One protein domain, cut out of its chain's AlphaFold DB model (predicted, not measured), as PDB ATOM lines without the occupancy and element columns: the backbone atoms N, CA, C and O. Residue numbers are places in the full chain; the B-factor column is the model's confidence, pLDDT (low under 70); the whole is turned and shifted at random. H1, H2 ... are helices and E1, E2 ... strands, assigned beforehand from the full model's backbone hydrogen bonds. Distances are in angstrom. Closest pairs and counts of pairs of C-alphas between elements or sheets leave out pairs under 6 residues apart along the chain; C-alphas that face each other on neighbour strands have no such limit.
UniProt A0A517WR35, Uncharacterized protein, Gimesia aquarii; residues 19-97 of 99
ATOM      1  N   ALA A  19      16.287 105.801 -23.203       89.06
ATOM      2  CA  ALA A  19      16.005 105.661 -21.782       89.06
ATOM      3  C   ALA A  19      15.194 104.385 -21.500       89.06
ATOM      4  O   ALA A  19      14.340 103.964 -22.287       89.06
ATOM      5  N   CYS A  20      15.463 103.761 -20.360       88.19
ATOM      6  CA  CYS A  20      14.730 102.593 -19.905       88.19
ATOM      7  C   CYS A  20      13.297 102.996 -19.509       88.19
ATOM      8  O   CYS A  20      13.135 103.861 -18.647       88.19
ATOM      9  N   PRO A  21      12.254 102.347 -20.061       86.25
ATOM     10  CA  PRO A  21      10.861 102.680 -19.762       86.25
ATOM     11  C   PRO A  21      10.439 102.281 -18.339       86.25
ATOM     12  O   PRO A  21       9.432 102.779 -17.851       86.25
ATOM     13  N   GLU A  22      11.175 101.379 -17.676       86.31
ATOM     14  CA  GLU A  22      10.842 100.929 -16.320       86.31
ATOM     15  C   GLU A  22      11.440 101.815 -15.229       86.31
ATOM     16  O   GLU A  22      10.761 102.113 -14.253       86.31
ATOM     17  N   CYS A  23      12.709 102.218 -15.359       88.19
ATOM     18  CA  CYS A  23      13.383 102.988 -14.312       88.19
ATOM     19  C   CYS A  23      13.617 104.454 -14.659       88.19
ATOM     20  O   CYS A  23      13.871 105.224 -13.742       88.19
ATOM     21  N   THR A  24      13.564 104.857 -15.934       83.56
ATOM     22  CA  THR A  24      13.833 106.222 -16.450       83.56
ATOM     23  C   THR A  24      15.207 106.833 -16.125       83.56
ATOM     24  O   THR A  24      15.629 107.760 -16.803       83.56
ATOM     25  N   GLU A  25      15.939 106.288 -15.153       85.19
ATOM     26  CA  GLU A  25      17.291 106.688 -14.747       85.19
ATOM     27  C   GLU A  25      18.379 106.058 -15.631       85.19
ATOM     28  O   GLU A  25      19.457 106.615 -15.806       85.19
ATOM     29  N   GLY A  26      18.124 104.843 -16.124       87.44
ATOM     30  CA  GLY A  26      19.082 104.053 -16.889       87.44
ATOM     31  C   GLY A  26      18.832 104.123 -18.389       87.44
ATOM     32  O   GLY A  26      17.714 104.364 -18.838       87.44
ATOM     33  N   GLU A  27      19.861 103.817 -19.167       90.81
ATOM     34  CA  GLU A  27      19.783 103.728 -20.622       90.81
ATOM     35  C   GLU A  27      19.871 102.277 -21.068       90.81
ATOM     36  O   GLU A  27      20.520 101.445 -20.427       90.81
ATOM     37  N   ILE A  28      19.236 101.958 -22.188       91.19
ATOM     38  CA  ILE A  28      19.359 100.638 -22.781       91.19
ATOM     39  C   ILE A  28      20.658 100.593 -23.571       91.19
ATOM     40  O   ILE A  28      20.834 101.311 -24.560       91.19
ATOM     41  N   VAL A  29      21.553  99.712 -23.146       90.88
ATOM     42  CA  VAL A  29      22.862  99.526 -23.758       90.88
ATOM     43  C   VAL A  29      22.983  98.125 -24.353       90.88
ATOM     44  O   VAL A  29      22.481  97.151 -23.771       90.88
ATOM     45  N   PRO A  30      23.641  97.992 -25.515       90.94
ATOM     46  CA  PRO A  30      24.022  96.692 -26.038       90.94
ATOM     47  C   PRO A  30      24.985  95.999 -25.067       90.94
ATOM     48  O   PRO A  30      25.984  96.558 -24.620       90.94
ATOM     49  N   THR A  31      24.684  94.757 -24.722       87.69
ATOM     50  CA  THR A  31      25.461  93.943 -23.793       87.69
ATOM     51  C   THR A  31      25.558  92.525 -24.335       87.69
ATOM     52  O   THR A  31      24.615  91.991 -24.921       87.69
ATOM     53  N   ARG A  32      26.718  91.894 -24.172       87.69
ATOM     54  CA  ARG A  32      26.941  90.527 -24.639       87.69
ATOM     55  C   ARG A  32      26.630  89.562 -23.501       87.69
ATOM     56  O   ARG A  32      27.319  89.550 -22.487       87.69
ATOM     57  N   GLY A  33      25.570  88.776 -23.654       85.25
ATOM     58  CA  GLY A  33      25.245  87.688 -22.736       85.25
ATOM     59  C   GLY A  33      25.703  86.332 -23.270       85.25
ATOM     60  O   GLY A  33      26.255  86.224 -24.364       85.25
ATOM     61  N   ARG A  34      25.400  85.267 -22.516       87.44
ATOM     62  CA  ARG A  34      25.723  83.877 -22.894       87.44
ATOM     63  C   ARG A  34      25.161  83.474 -24.263       87.44
ATOM     64  O   ARG A  34      25.784  82.702 -24.973       87.44
ATOM     65  N   PHE A  35      23.989  83.999 -24.619       84.94
ATOM     66  CA  PHE A  35      23.269  83.656 -25.850       84.94
ATOM     67  C   PHE A  35      23.514  84.639 -27.006       84.94
ATOM     68  O   PHE A  35      22.837  84.548 -28.027       84.94
ATOM     69  N   GLY A  36      24.446  85.585 -26.852       88.44
ATOM     70  CA  GLY A  36      24.754  86.604 -27.857       88.44
ATOM     71  C   GLY A  36      24.435  88.028 -27.402       88.44
ATOM     72  O   GLY A  36      24.355  88.315 -26.205       88.44
ATOM     73  N   LEU A  37      24.302  88.931 -28.376       88.69
ATOM     74  CA  LEU A  37      24.018  90.345 -28.140       88.69
ATOM     75  C   LEU A  37      22.574  90.531 -27.659       88.69
ATOM     76  O   LEU A  37      21.637  89.996 -28.246       88.69
ATOM     77  N   MET A  38      22.408  91.295 -26.588       90.94
ATOM     78  CA  MET A  38      21.118  91.690 -26.036       90.94
ATOM     79  C   MET A  38      21.174  93.161 -25.633       90.94
ATOM     80  O   MET A  38      22.249  93.748 -25.542       90.94
ATOM     81  N   TRP A  39      20.024  93.756 -25.367       91.19
ATOM     82  CA  TRP A  39      19.923  95.154 -24.975       91.19
ATOM     83  C   TRP A  39      19.385  95.209 -23.558       91.19
ATOM     84  O   TRP A  39      18.242  94.836 -23.322       91.19
ATOM     85  N   ALA A  40      20.208  95.613 -22.598       91.19
ATOM     86  CA  ALA A  40      19.815  95.650 -21.193       91.19
ATOM     87  C   ALA A  40      19.944  97.062 -20.639       91.19
ATOM     88  O   ALA A  40      20.768  97.848 -21.104       91.19
ATOM     89  N   CYS A  41      19.153  97.367 -19.618       91.69
ATOM     90  CA  CYS A  41      19.309  98.606 -18.875       91.69
ATOM     91  C   CYS A  41      20.711  98.680 -18.235       91.69
ATOM     92  O   CYS A  41      21.168  97.717 -17.612       91.69
ATOM     93  N   SER A  42      21.378  99.831 -18.344       90.44
ATOM     94  CA  SER A  42      22.674 100.106 -17.711       90.44
ATOM     95  C   SER A  42      22.586 100.000 -16.184       90.44
ATOM     96  O   SER A  42      23.476  99.457 -15.529       90.44
ATOM     97  N   ALA A  43      21.450 100.402 -15.611       89.75
ATOM     98  CA  ALA A  43      21.147 100.317 -14.184       89.75
ATOM     99  C   ALA A  43      20.694  98.911 -13.721       89.75
ATOM    100  O   ALA A  43      19.707  98.786 -12.991       89.75
ATOM    101  N   ARG A  44      21.418  97.838 -14.090       81.31
ATOM    102  CA  ARG A  44      21.035  96.439 -13.770       81.31
ATOM    103  C   ARG A  44      20.813  96.137 -12.279       81.31
ATOM    104  O   ARG A  44      20.146  95.158 -11.956       81.31
ATOM    105  N   ARG A  45      21.369  96.942 -11.363       86.00
ATOM    106  CA  ARG A  45      21.169  96.773  -9.908       86.00
ATOM    107  C   ARG A  45      19.749  97.130  -9.461       86.00
ATOM    108  O   ARG A  45      19.244  96.496  -8.544       86.00
ATOM    109  N   LYS A  46      19.125  98.127 -10.097       85.81
ATOM    110  CA  LYS A  46      17.775  98.612  -9.762       85.81
ATOM    111  C   LYS A  46      16.713  98.146 -10.758       85.81
ATOM    112  O   LYS A  46      15.550  98.031 -10.401       85.81
ATOM    113  N   CYS A  47      17.104  97.886 -12.004       88.75
ATOM    114  CA  CYS A  47      16.193  97.580 -13.096       88.75
ATOM    115  C   CYS A  47      16.629  96.301 -13.813       88.75
ATOM    116  O   CYS A  47      17.773  96.184 -14.251       88.75
ATOM    117  N   LYS A  48      15.709  95.343 -13.955       87.81
ATOM    118  CA  LYS A  48      15.953  94.076 -14.663       87.81
ATOM    119  C   LYS A  48      15.424  94.099 -16.099       87.81
ATOM    120  O   LYS A  48      15.321  93.039 -16.705       87.81
ATOM    121  N   PHE A  49      15.118  95.273 -16.649       90.38
ATOM    122  CA  PHE A  49      14.637  95.408 -18.019       90.38
ATOM    123  C   PHE A  49      15.701  94.976 -19.035       90.38
ATOM    124  O   PHE A  49      16.849  95.444 -19.008       90.38
ATOM    125  N   TRP A  50      15.311  94.096 -19.953       89.75
ATOM    126  CA  TRP A  50      16.145  93.652 -21.063       89.75
ATOM    127  C   TRP A  50      15.296  93.293 -22.283       89.75
ATOM    128  O   TRP A  50      14.142  92.883 -22.176       89.75
ATOM    129  N   LEU A  51      15.903  93.425 -23.454       90.31
ATOM    130  CA  LEU A  51      15.332  93.135 -24.756       90.31
ATOM    131  C   LEU A  51      16.257  92.206 -25.529       90.31
ATOM    132  O   LEU A  51      17.486  92.263 -25.435       90.31
ATOM    133  N   LYS A  52      15.638  91.332 -26.322       88.19
ATOM    134  CA  LYS A  52      16.359  90.364 -27.152       88.19
ATOM    135  C   LYS A  52      16.931  90.993 -28.425       88.19
ATOM    136  O   LYS A  52      17.889  90.471 -28.979       88.19
ATOM    137  N   THR A  53      16.322  92.075 -28.890       90.06
ATOM    138  CA  THR A  53      16.685  92.806 -30.108       90.06
ATOM    139  C   THR A  53      16.795  94.292 -29.798       90.06
ATOM    140  O   THR A  53      16.479  94.727 -28.684       90.06
ATOM    141  N   ARG A  54      17.266  95.071 -30.772       90.12
ATOM    142  CA  ARG A  54      17.476  96.504 -30.610       90.12
ATOM    143  C   ARG A  54      16.151  97.207 -30.286       90.12
ATOM    144  O   ARG A  54      15.154  96.965 -30.973       90.12
ATOM    145  N   PRO A  55      16.105  98.076 -29.263       91.88
ATOM    146  CA  PRO A  55      14.957  98.946 -29.053       91.88
ATOM    147  C   PRO A  55      14.891 100.012 -30.150       91.88
ATOM    148  O   PRO A  55      15.912 100.587 -30.526       91.88
ATOM    149  N   THR A  56      13.683 100.319 -30.620       89.12
ATOM    150  CA  THR A  56      13.447 101.400 -31.594       89.12
ATOM    151  C   THR A  56      13.148 102.749 -30.942       89.12
ATOM    152  O   THR A  56      13.047 103.753 -31.637       89.12
ATOM    153  N   GLY A  57      12.967 102.801 -29.617       87.69
ATOM    154  CA  GLY A  57      12.639 104.037 -28.888       87.69
ATOM    155  C   GLY A  57      11.169 104.460 -28.995       87.69
ATOM    156  O   GLY A  57      10.728 105.381 -28.313       87.69
ATOM    157  N   LYS A  58      10.376 103.774 -29.825       89.06
ATOM    158  CA  LYS A  58       8.933 104.000 -29.955       89.06
ATOM    159  C   LYS A  58       8.177 103.270 -28.850       89.06
ATOM    160  O   LYS A  58       8.558 102.174 -28.451       89.06
ATOM    161  N   HIS A  59       7.051 103.830 -28.420       89.06
ATOM    162  CA  HIS A  59       6.143 103.186 -27.469       89.06
ATOM    163  C   HIS A  59       4.940 102.579 -28.191       89.06
ATOM    164  O   HIS A  59       4.408 103.151 -29.149       89.06
ATOM    165  N   CYS A  60       4.491 101.419 -27.721       90.00
ATOM    166  CA  CYS A  60       3.357 100.711 -28.290       90.00
ATOM    167  C   CYS A  60       2.053 101.490 -28.053       90.00
ATOM    168  O   CYS A  60       1.610 101.667 -26.917       90.00
ATOM    169  N   LYS A  61       1.403 101.902 -29.146       87.50
ATOM    170  CA  LYS A  61       0.120 102.629 -29.132       87.50
ATOM    171  C   LYS A  61      -1.107 101.710 -29.082       87.50
ATOM    172  O   LYS A  61      -2.237 102.190 -29.065       87.50
ATOM    173  N   HIS A  62      -0.906 100.393 -29.087       88.25
ATOM    174  CA  HIS A  62      -2.007  99.438 -29.109       88.25
ATOM    175  C   HIS A  62      -2.748  99.411 -27.764       88.25
ATOM    176  O   HIS A  62      -2.132  99.520 -26.698       88.25
ATOM    177  N   LYS A  63      -4.073  99.251 -27.813       87.50
ATOM    178  CA  LYS A  63      -4.925  99.167 -26.622       87.50
ATOM    179  C   LYS A  63      -5.130  97.701 -26.243       87.50
ATOM    180  O   LYS A  63      -5.550  96.905 -27.074       87.50
ATOM    181  N   ARG A  64      -4.873  97.352 -24.984       83.56
ATOM    182  CA  ARG A  64      -5.193  96.049 -24.389       83.56
ATOM    183  C   ARG A  64      -6.205  96.270 -23.270       83.56
ATOM    184  O   ARG A  64      -5.904  96.985 -22.320       83.56
ATOM    185  N   ASN A  65      -7.393  95.671 -23.366       81.00
ATOM    186  CA  ASN A  65      -8.420  95.710 -22.311       81.00
ATOM    187  C   ASN A  65      -8.715  97.130 -21.780       81.00
ATOM    188  O   ASN A  65      -8.666  97.373 -20.578       81.00
ATOM    189  N   ARG A  66      -8.998  98.081 -22.683       81.50
ATOM    190  CA  ARG A  66      -9.234  99.519 -22.399       81.50
ATOM    191  C   ARG A  66      -8.018 100.325 -21.904       81.50
ATOM    192  O   ARG A  66      -8.145 101.536 -21.755       81.50
ATOM    193  N   LYS A  67      -6.836  99.719 -21.731       86.25
ATOM    194  CA  LYS A  67      -5.586 100.403 -21.347       86.25
ATOM    195  C   LYS A  67      -4.608 100.491 -22.524       86.25
ATOM    196  O   LYS A  67      -4.447  99.532 -23.278       86.25
ATOM    197  N   THR A  68      -3.931 101.627 -22.690       85.62
ATOM    198  CA  THR A  68      -2.829 101.760 -23.660       85.62
ATOM    199  C   THR A  68      -1.635 100.935 -23.187       85.62
ATOM    200  O   THR A  68      -1.257 101.027 -22.022       85.62
ATOM    201  N   CYS A  69      -1.053 100.122 -24.070       87.69
ATOM    202  CA  CYS A  69       0.068  99.248 -23.725       87.69
ATOM    203  C   CYS A  69       1.278 100.046 -23.227       87.69
ATOM    204  O   CYS A  69       1.785  99.755 -22.151       87.69
ATOM    205  N   GLY A  70       1.734 101.049 -23.984       85.69
ATOM    206  CA  GLY A  70       2.834 101.926 -23.568       85.69
ATOM    207  C   GLY A  70       4.208 101.250 -23.482       85.69
ATOM    208  O   GLY A  70       5.196 101.940 -23.274       85.69
ATOM    209  N   ALA A  71       4.299  99.933 -23.685       89.75
ATOM    210  CA  ALA A  71       5.561  99.207 -23.656       89.75
ATOM    211  C   ALA A  71       6.489  99.636 -24.800       89.75
ATOM    212  O   ALA A  71       6.040  99.979 -25.899       89.75
ATOM    213  N   LEU A  72       7.797  99.581 -24.551       91.06
ATOM    214  CA  LEU A  72       8.810  99.939 -25.538       91.06
ATOM    215  C   LEU A  72       8.786  98.962 -26.720       91.06
ATOM    216  O   LEU A  72       8.657  97.750 -26.546       91.06
ATOM    217  N   MET A  73       8.894  99.478 -27.934       91.75
ATOM    218  CA  MET A  73       8.978  98.672 -29.145       91.75
ATOM    219  C   MET A  73      10.418  98.241 -29.426       91.75
ATOM    220  O   MET A  73      11.386  98.917 -29.065       91.75
ATOM    221  N   MET A  74      10.539  97.089 -30.076       91.81
ATOM    222  CA  MET A  74      11.808  96.474 -30.446       91.81
ATOM    223  C   MET A  74      11.775  96.029 -31.906       91.81
ATOM    224  O   MET A  74      10.703  95.755 -32.463       91.81
ATOM    225  N   GLU A  75      12.956  95.912 -32.505       90.75
ATOM    226  CA  GLU A  75      13.108  95.309 -33.825       90.75
ATOM    227  C   GLU A  75      12.595  93.864 -33.804       90.75
ATOM    228  O   GLU A  75      12.812  93.105 -32.850       90.75
ATOM    229  N   GLY A  76      11.856  93.480 -34.837       88.31
ATOM    230  CA  GLY A  76      11.295  92.145 -34.954       88.31
ATOM    231  C   GLY A  76      12.049  91.267 -35.947       88.31
ATOM    232  O   GLY A  76      13.276  91.201 -35.948       88.31
ATOM    233  N   THR A  77      11.299  90.495 -36.722       87.31
ATOM    234  CA  THR A  77      11.815  89.544 -37.716       87.31
ATOM    235  C   THR A  77      11.653  90.110 -39.124       87.31
ATOM    236  O   THR A  77      10.995  91.126 -39.314       87.31
ATOM    237  N   LYS A  78      12.176  89.417 -40.145       83.81
ATOM    238  CA  LYS A  78      12.022  89.822 -41.560       83.81
ATOM    239  C   LYS A  78      10.567  90.120 -41.965       83.81
ATOM    240  O   LYS A  78      10.327  90.983 -42.791       83.81
ATOM    241  N   THR A  79       9.608  89.410 -41.372       82.81
ATOM    242  CA  THR A  79       8.166  89.556 -41.624       82.81
ATOM    243  C   THR A  79       7.483  90.627 -40.774       82.81
ATOM    244  O   THR A  79       6.403  91.088 -41.125       82.81
ATOM    245  N   ILE A  80       8.072  91.008 -39.639       85.81
ATOM    246  CA  ILE A  80       7.520  91.988 -38.699       85.81
ATOM    247  C   ILE A  80       8.692  92.871 -38.263       85.81
ATOM    248  O   ILE A  80       9.347  92.535 -37.277       85.81
ATOM    249  N   PRO A  81       9.003  93.955 -38.992       85.75
ATOM    250  CA  PRO A  81      10.202  94.753 -38.737       85.75
ATOM    251  C   PRO A  81      10.171  95.450 -37.370       85.75
ATOM    252  O   PRO A  81      11.200  95.551 -36.709       85.75
ATOM    253  N   GLU A  82       8.990  95.849 -36.891       88.94
ATOM    254  CA  GLU A  82       8.797  96.464 -35.575       88.94
ATOM    255  C   GLU A  82       7.664  95.767 -34.821       88.94
ATOM    256  O   GLU A  82       6.589  95.523 -35.375       88.94
ATOM    257  N   ARG A  83       7.881  95.457 -33.539       90.62
ATOM    258  CA  ARG A  83       6.857  94.843 -32.681       90.62
ATOM    259  C   ARG A  83       6.954  95.299 -31.235       90.62
ATOM    260  O   ARG A  83       7.980  95.811 -30.788       90.62
ATOM    261  N   CYS A  84       5.870  95.096 -30.493       91.94
ATOM    262  CA  CYS A  84       5.851  95.353 -29.058       91.94
ATOM    263  C   CYS A  84       6.824  94.419 -28.313       91.94
ATOM    264  O   CYS A  84       6.888  93.227 -28.631       91.94
ATOM    265  N   SER A  85       7.545  94.930 -27.308       89.81
ATOM    266  CA  SER A  85       8.358  94.084 -26.414       89.81
ATOM    267  C   SER A  85       7.505  93.163 -25.541       89.81
ATOM    268  O   SER A  85       7.897  92.028 -25.266       89.81
ATOM    269  N   ASP A  86       6.313  93.622 -25.168       88.69
ATOM    270  CA  ASP A  86       5.382  92.894 -24.318       88.69
ATOM    271  C   ASP A  86       4.742  91.724 -25.067       88.69
ATOM    272  O   ASP A  86       4.011  91.934 -26.035       88.69
ATOM    273  N   LYS A  87       4.984  90.489 -24.612       85.75
ATOM    274  CA  LYS A  87       4.501  89.262 -25.278       85.75
ATOM    275  C   LYS A  87       2.988  89.105 -25.237       85.75
ATOM    276  O   LYS A  87       2.409  88.480 -26.120       85.75
ATOM    277  N   GLU A  88       2.360  89.656 -24.205       85.50
ATOM    278  CA  GLU A  88       0.912  89.598 -24.032       85.50
ATOM    279  C   GLU A  88       0.171  90.695 -24.812       85.50
ATOM    280  O   GLU A  88      -1.061  90.767 -24.783       85.50
ATOM    281  N   CYS A  89       0.899  91.599 -25.474       88.31
ATOM    282  CA  CYS A  89       0.293  92.611 -26.321       88.31
ATOM    283  C   CYS A  89      -0.146  91.969 -27.649       88.31
ATOM    284  O   CYS A  89       0.667  91.297 -28.285       88.31
ATOM    285  N   PRO A  90      -1.370  92.223 -28.149       86.88
ATOM    286  CA  PRO A  90      -1.776  91.756 -29.478       86.88
ATOM    287  C   PRO A  90      -0.826  92.255 -30.587       86.88
ATOM    288  O   PRO A  90      -0.524  91.540 -31.538       86.88
ATOM    289  N   ASN A  91      -0.241  93.444 -30.394       89.00
ATOM    290  CA  ASN A  91       0.776  94.031 -31.270       89.00
ATOM    291  C   ASN A  91       2.196  93.439 -31.089       89.00
ATOM    292  O   ASN A  91       3.162  93.934 -31.672       89.00
ATOM    293  N   HIS A  92       2.371  92.398 -30.270       87.44
ATOM    294  CA  HIS A  92       3.599  91.591 -30.264       87.44
ATOM    295  C   HIS A  92       3.712  90.740 -31.530       87.44
ATOM    296  O   HIS A  92       4.809  90.499 -32.042       87.44
ATOM    297  N   ASN A  93       2.564  90.287 -32.035       87.88
ATOM    298  CA  ASN A  93       2.448  89.558 -33.284       87.88
ATOM    299  C   ASN A  93       1.374  90.221 -34.162       87.88
ATOM    300  O   ASN A  93       0.269  89.690 -34.278       87.88
ATOM    301  N   PRO A  94       1.686  91.382 -34.770       84.38
ATOM    302  CA  PRO A  94       0.738  92.125 -35.598       84.38
ATOM    303  C   PRO A  94       0.173  91.310 -36.768       84.38
ATOM    304  O   PRO A  94      -0.973  91.524 -37.146       84.38
ATOM    305  N   HIS A  95       0.911  90.322 -37.289       81.50
ATOM    306  CA  HIS A  95       0.407  89.398 -38.314       81.50
ATOM    307  C   HIS A  95      -0.870  88.660 -37.870       81.50
ATOM    308  O   HIS A  95      -1.720  88.359 -38.695       81.50
ATOM    309  N   LYS A  96      -1.041  88.367 -36.573       81.62
ATOM    310  CA  LYS A  96      -2.240  87.670 -36.068       81.62
ATOM    311  C   LYS A  96      -3.489  88.558 -35.987       81.62
ATOM    312  O   LYS A  96      -4.555  88.037 -35.676       81.62
ATOM    313  N   LEU A  97      -3.362  89.870 -36.200       77.19
ATOM    314  CA  LEU A  97      -4.468  90.826 -36.071       77.19
ATOM    315  C   LEU A  97      -5.296  90.966 -37.348       77.19
ATOM    316  O   LEU A  97      -6.441  91.394 -37.274       77.19
TER     317      LEU A  97
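This is residues 19 to 97 of the 99 residues of an uncharacterized protein of Gimesia aquarii (UniProt A0A517WR35). Two small strand lobes stand side by side. One is a three-strand antiparallel sheet of E3, E4 and E5, with a long loop of residues 60 to 71 and a tail ending in the short helix H1; the other is the two-strand hairpin E1 and E2, with residues 50 to 51 paired to its strand E2. The long link of residues 42 to 54 joins the two lobes. The printed part has 79 residues with five named strands and one named helix, in the chain order E1 E2 E3 E4 E5 H1; it is mostly strand in class, though under half of the residues are in named elements. The whole is compact, with a radius of gyration of the C-alphas of 12.9 A, and spans 35 by 28 by 17 A.

The larger sheet runs E3, residues 55 to 59, then E4, residues 72 to 77, then E5, residues 80 to 84. It is a meander, each strand the antiparallel neighbour of the one before; E3 and E5 are its edge strands. E3 and E4 form a hairpin at 127 degrees between directions, with N 73 and O 58 within hydrogen-bond range at 2.8 A. E4 and E5 form a hairpin at 150 degrees, with N 76 and O 81 at 2.9 A. H1, residues 94 to 97, is only just on this sheet, with 5 pairs of C-alphas within 10 A, and only grazes it with residues 94 to 95; its closest C-alphas to E5 are those of Arg 83 and Pro 94, 7.3 A. H1 is too short for an O i to N i+4 pair, but its one O i to N i+3 pair is within range. E1, residues 27 to 33, and E2, residues 36 to 41, form an antiparallel hairpin at 150 degrees, with N 31 and O 38 at 2.8 A. Both are apart from E4, E5 and H1. The closest C-alphas of E2 and E3 are those of Trp 39 and Pro 55, 7.5 A.

E4 measures 16.3 A from C-alpha 72 at (8.810, 99.939, -25.538) to C-alpha 77. E3 measures 9.9 A and E5 10.3 A. E1 begins at C-alpha 27, at (19.783, 103.728, -20.622), and measures 17.1 A; E2 measures 15.9 A. H1 measures 5.4 A and ends at C-alpha 97, at (-4.468, 90.826, -36.071).

The two C-alphas farthest apart are those of Arg 34 and Arg 66, 38.3 A. The links E2 to E3, of 13 residues, and E3 to E4, of 12, are long; within the latter, residues 63 to 64 pair antiparallel with 67 to 68. The printed part has no cut. Its mean pLDDT is 87.7, and no printed residue is under 70.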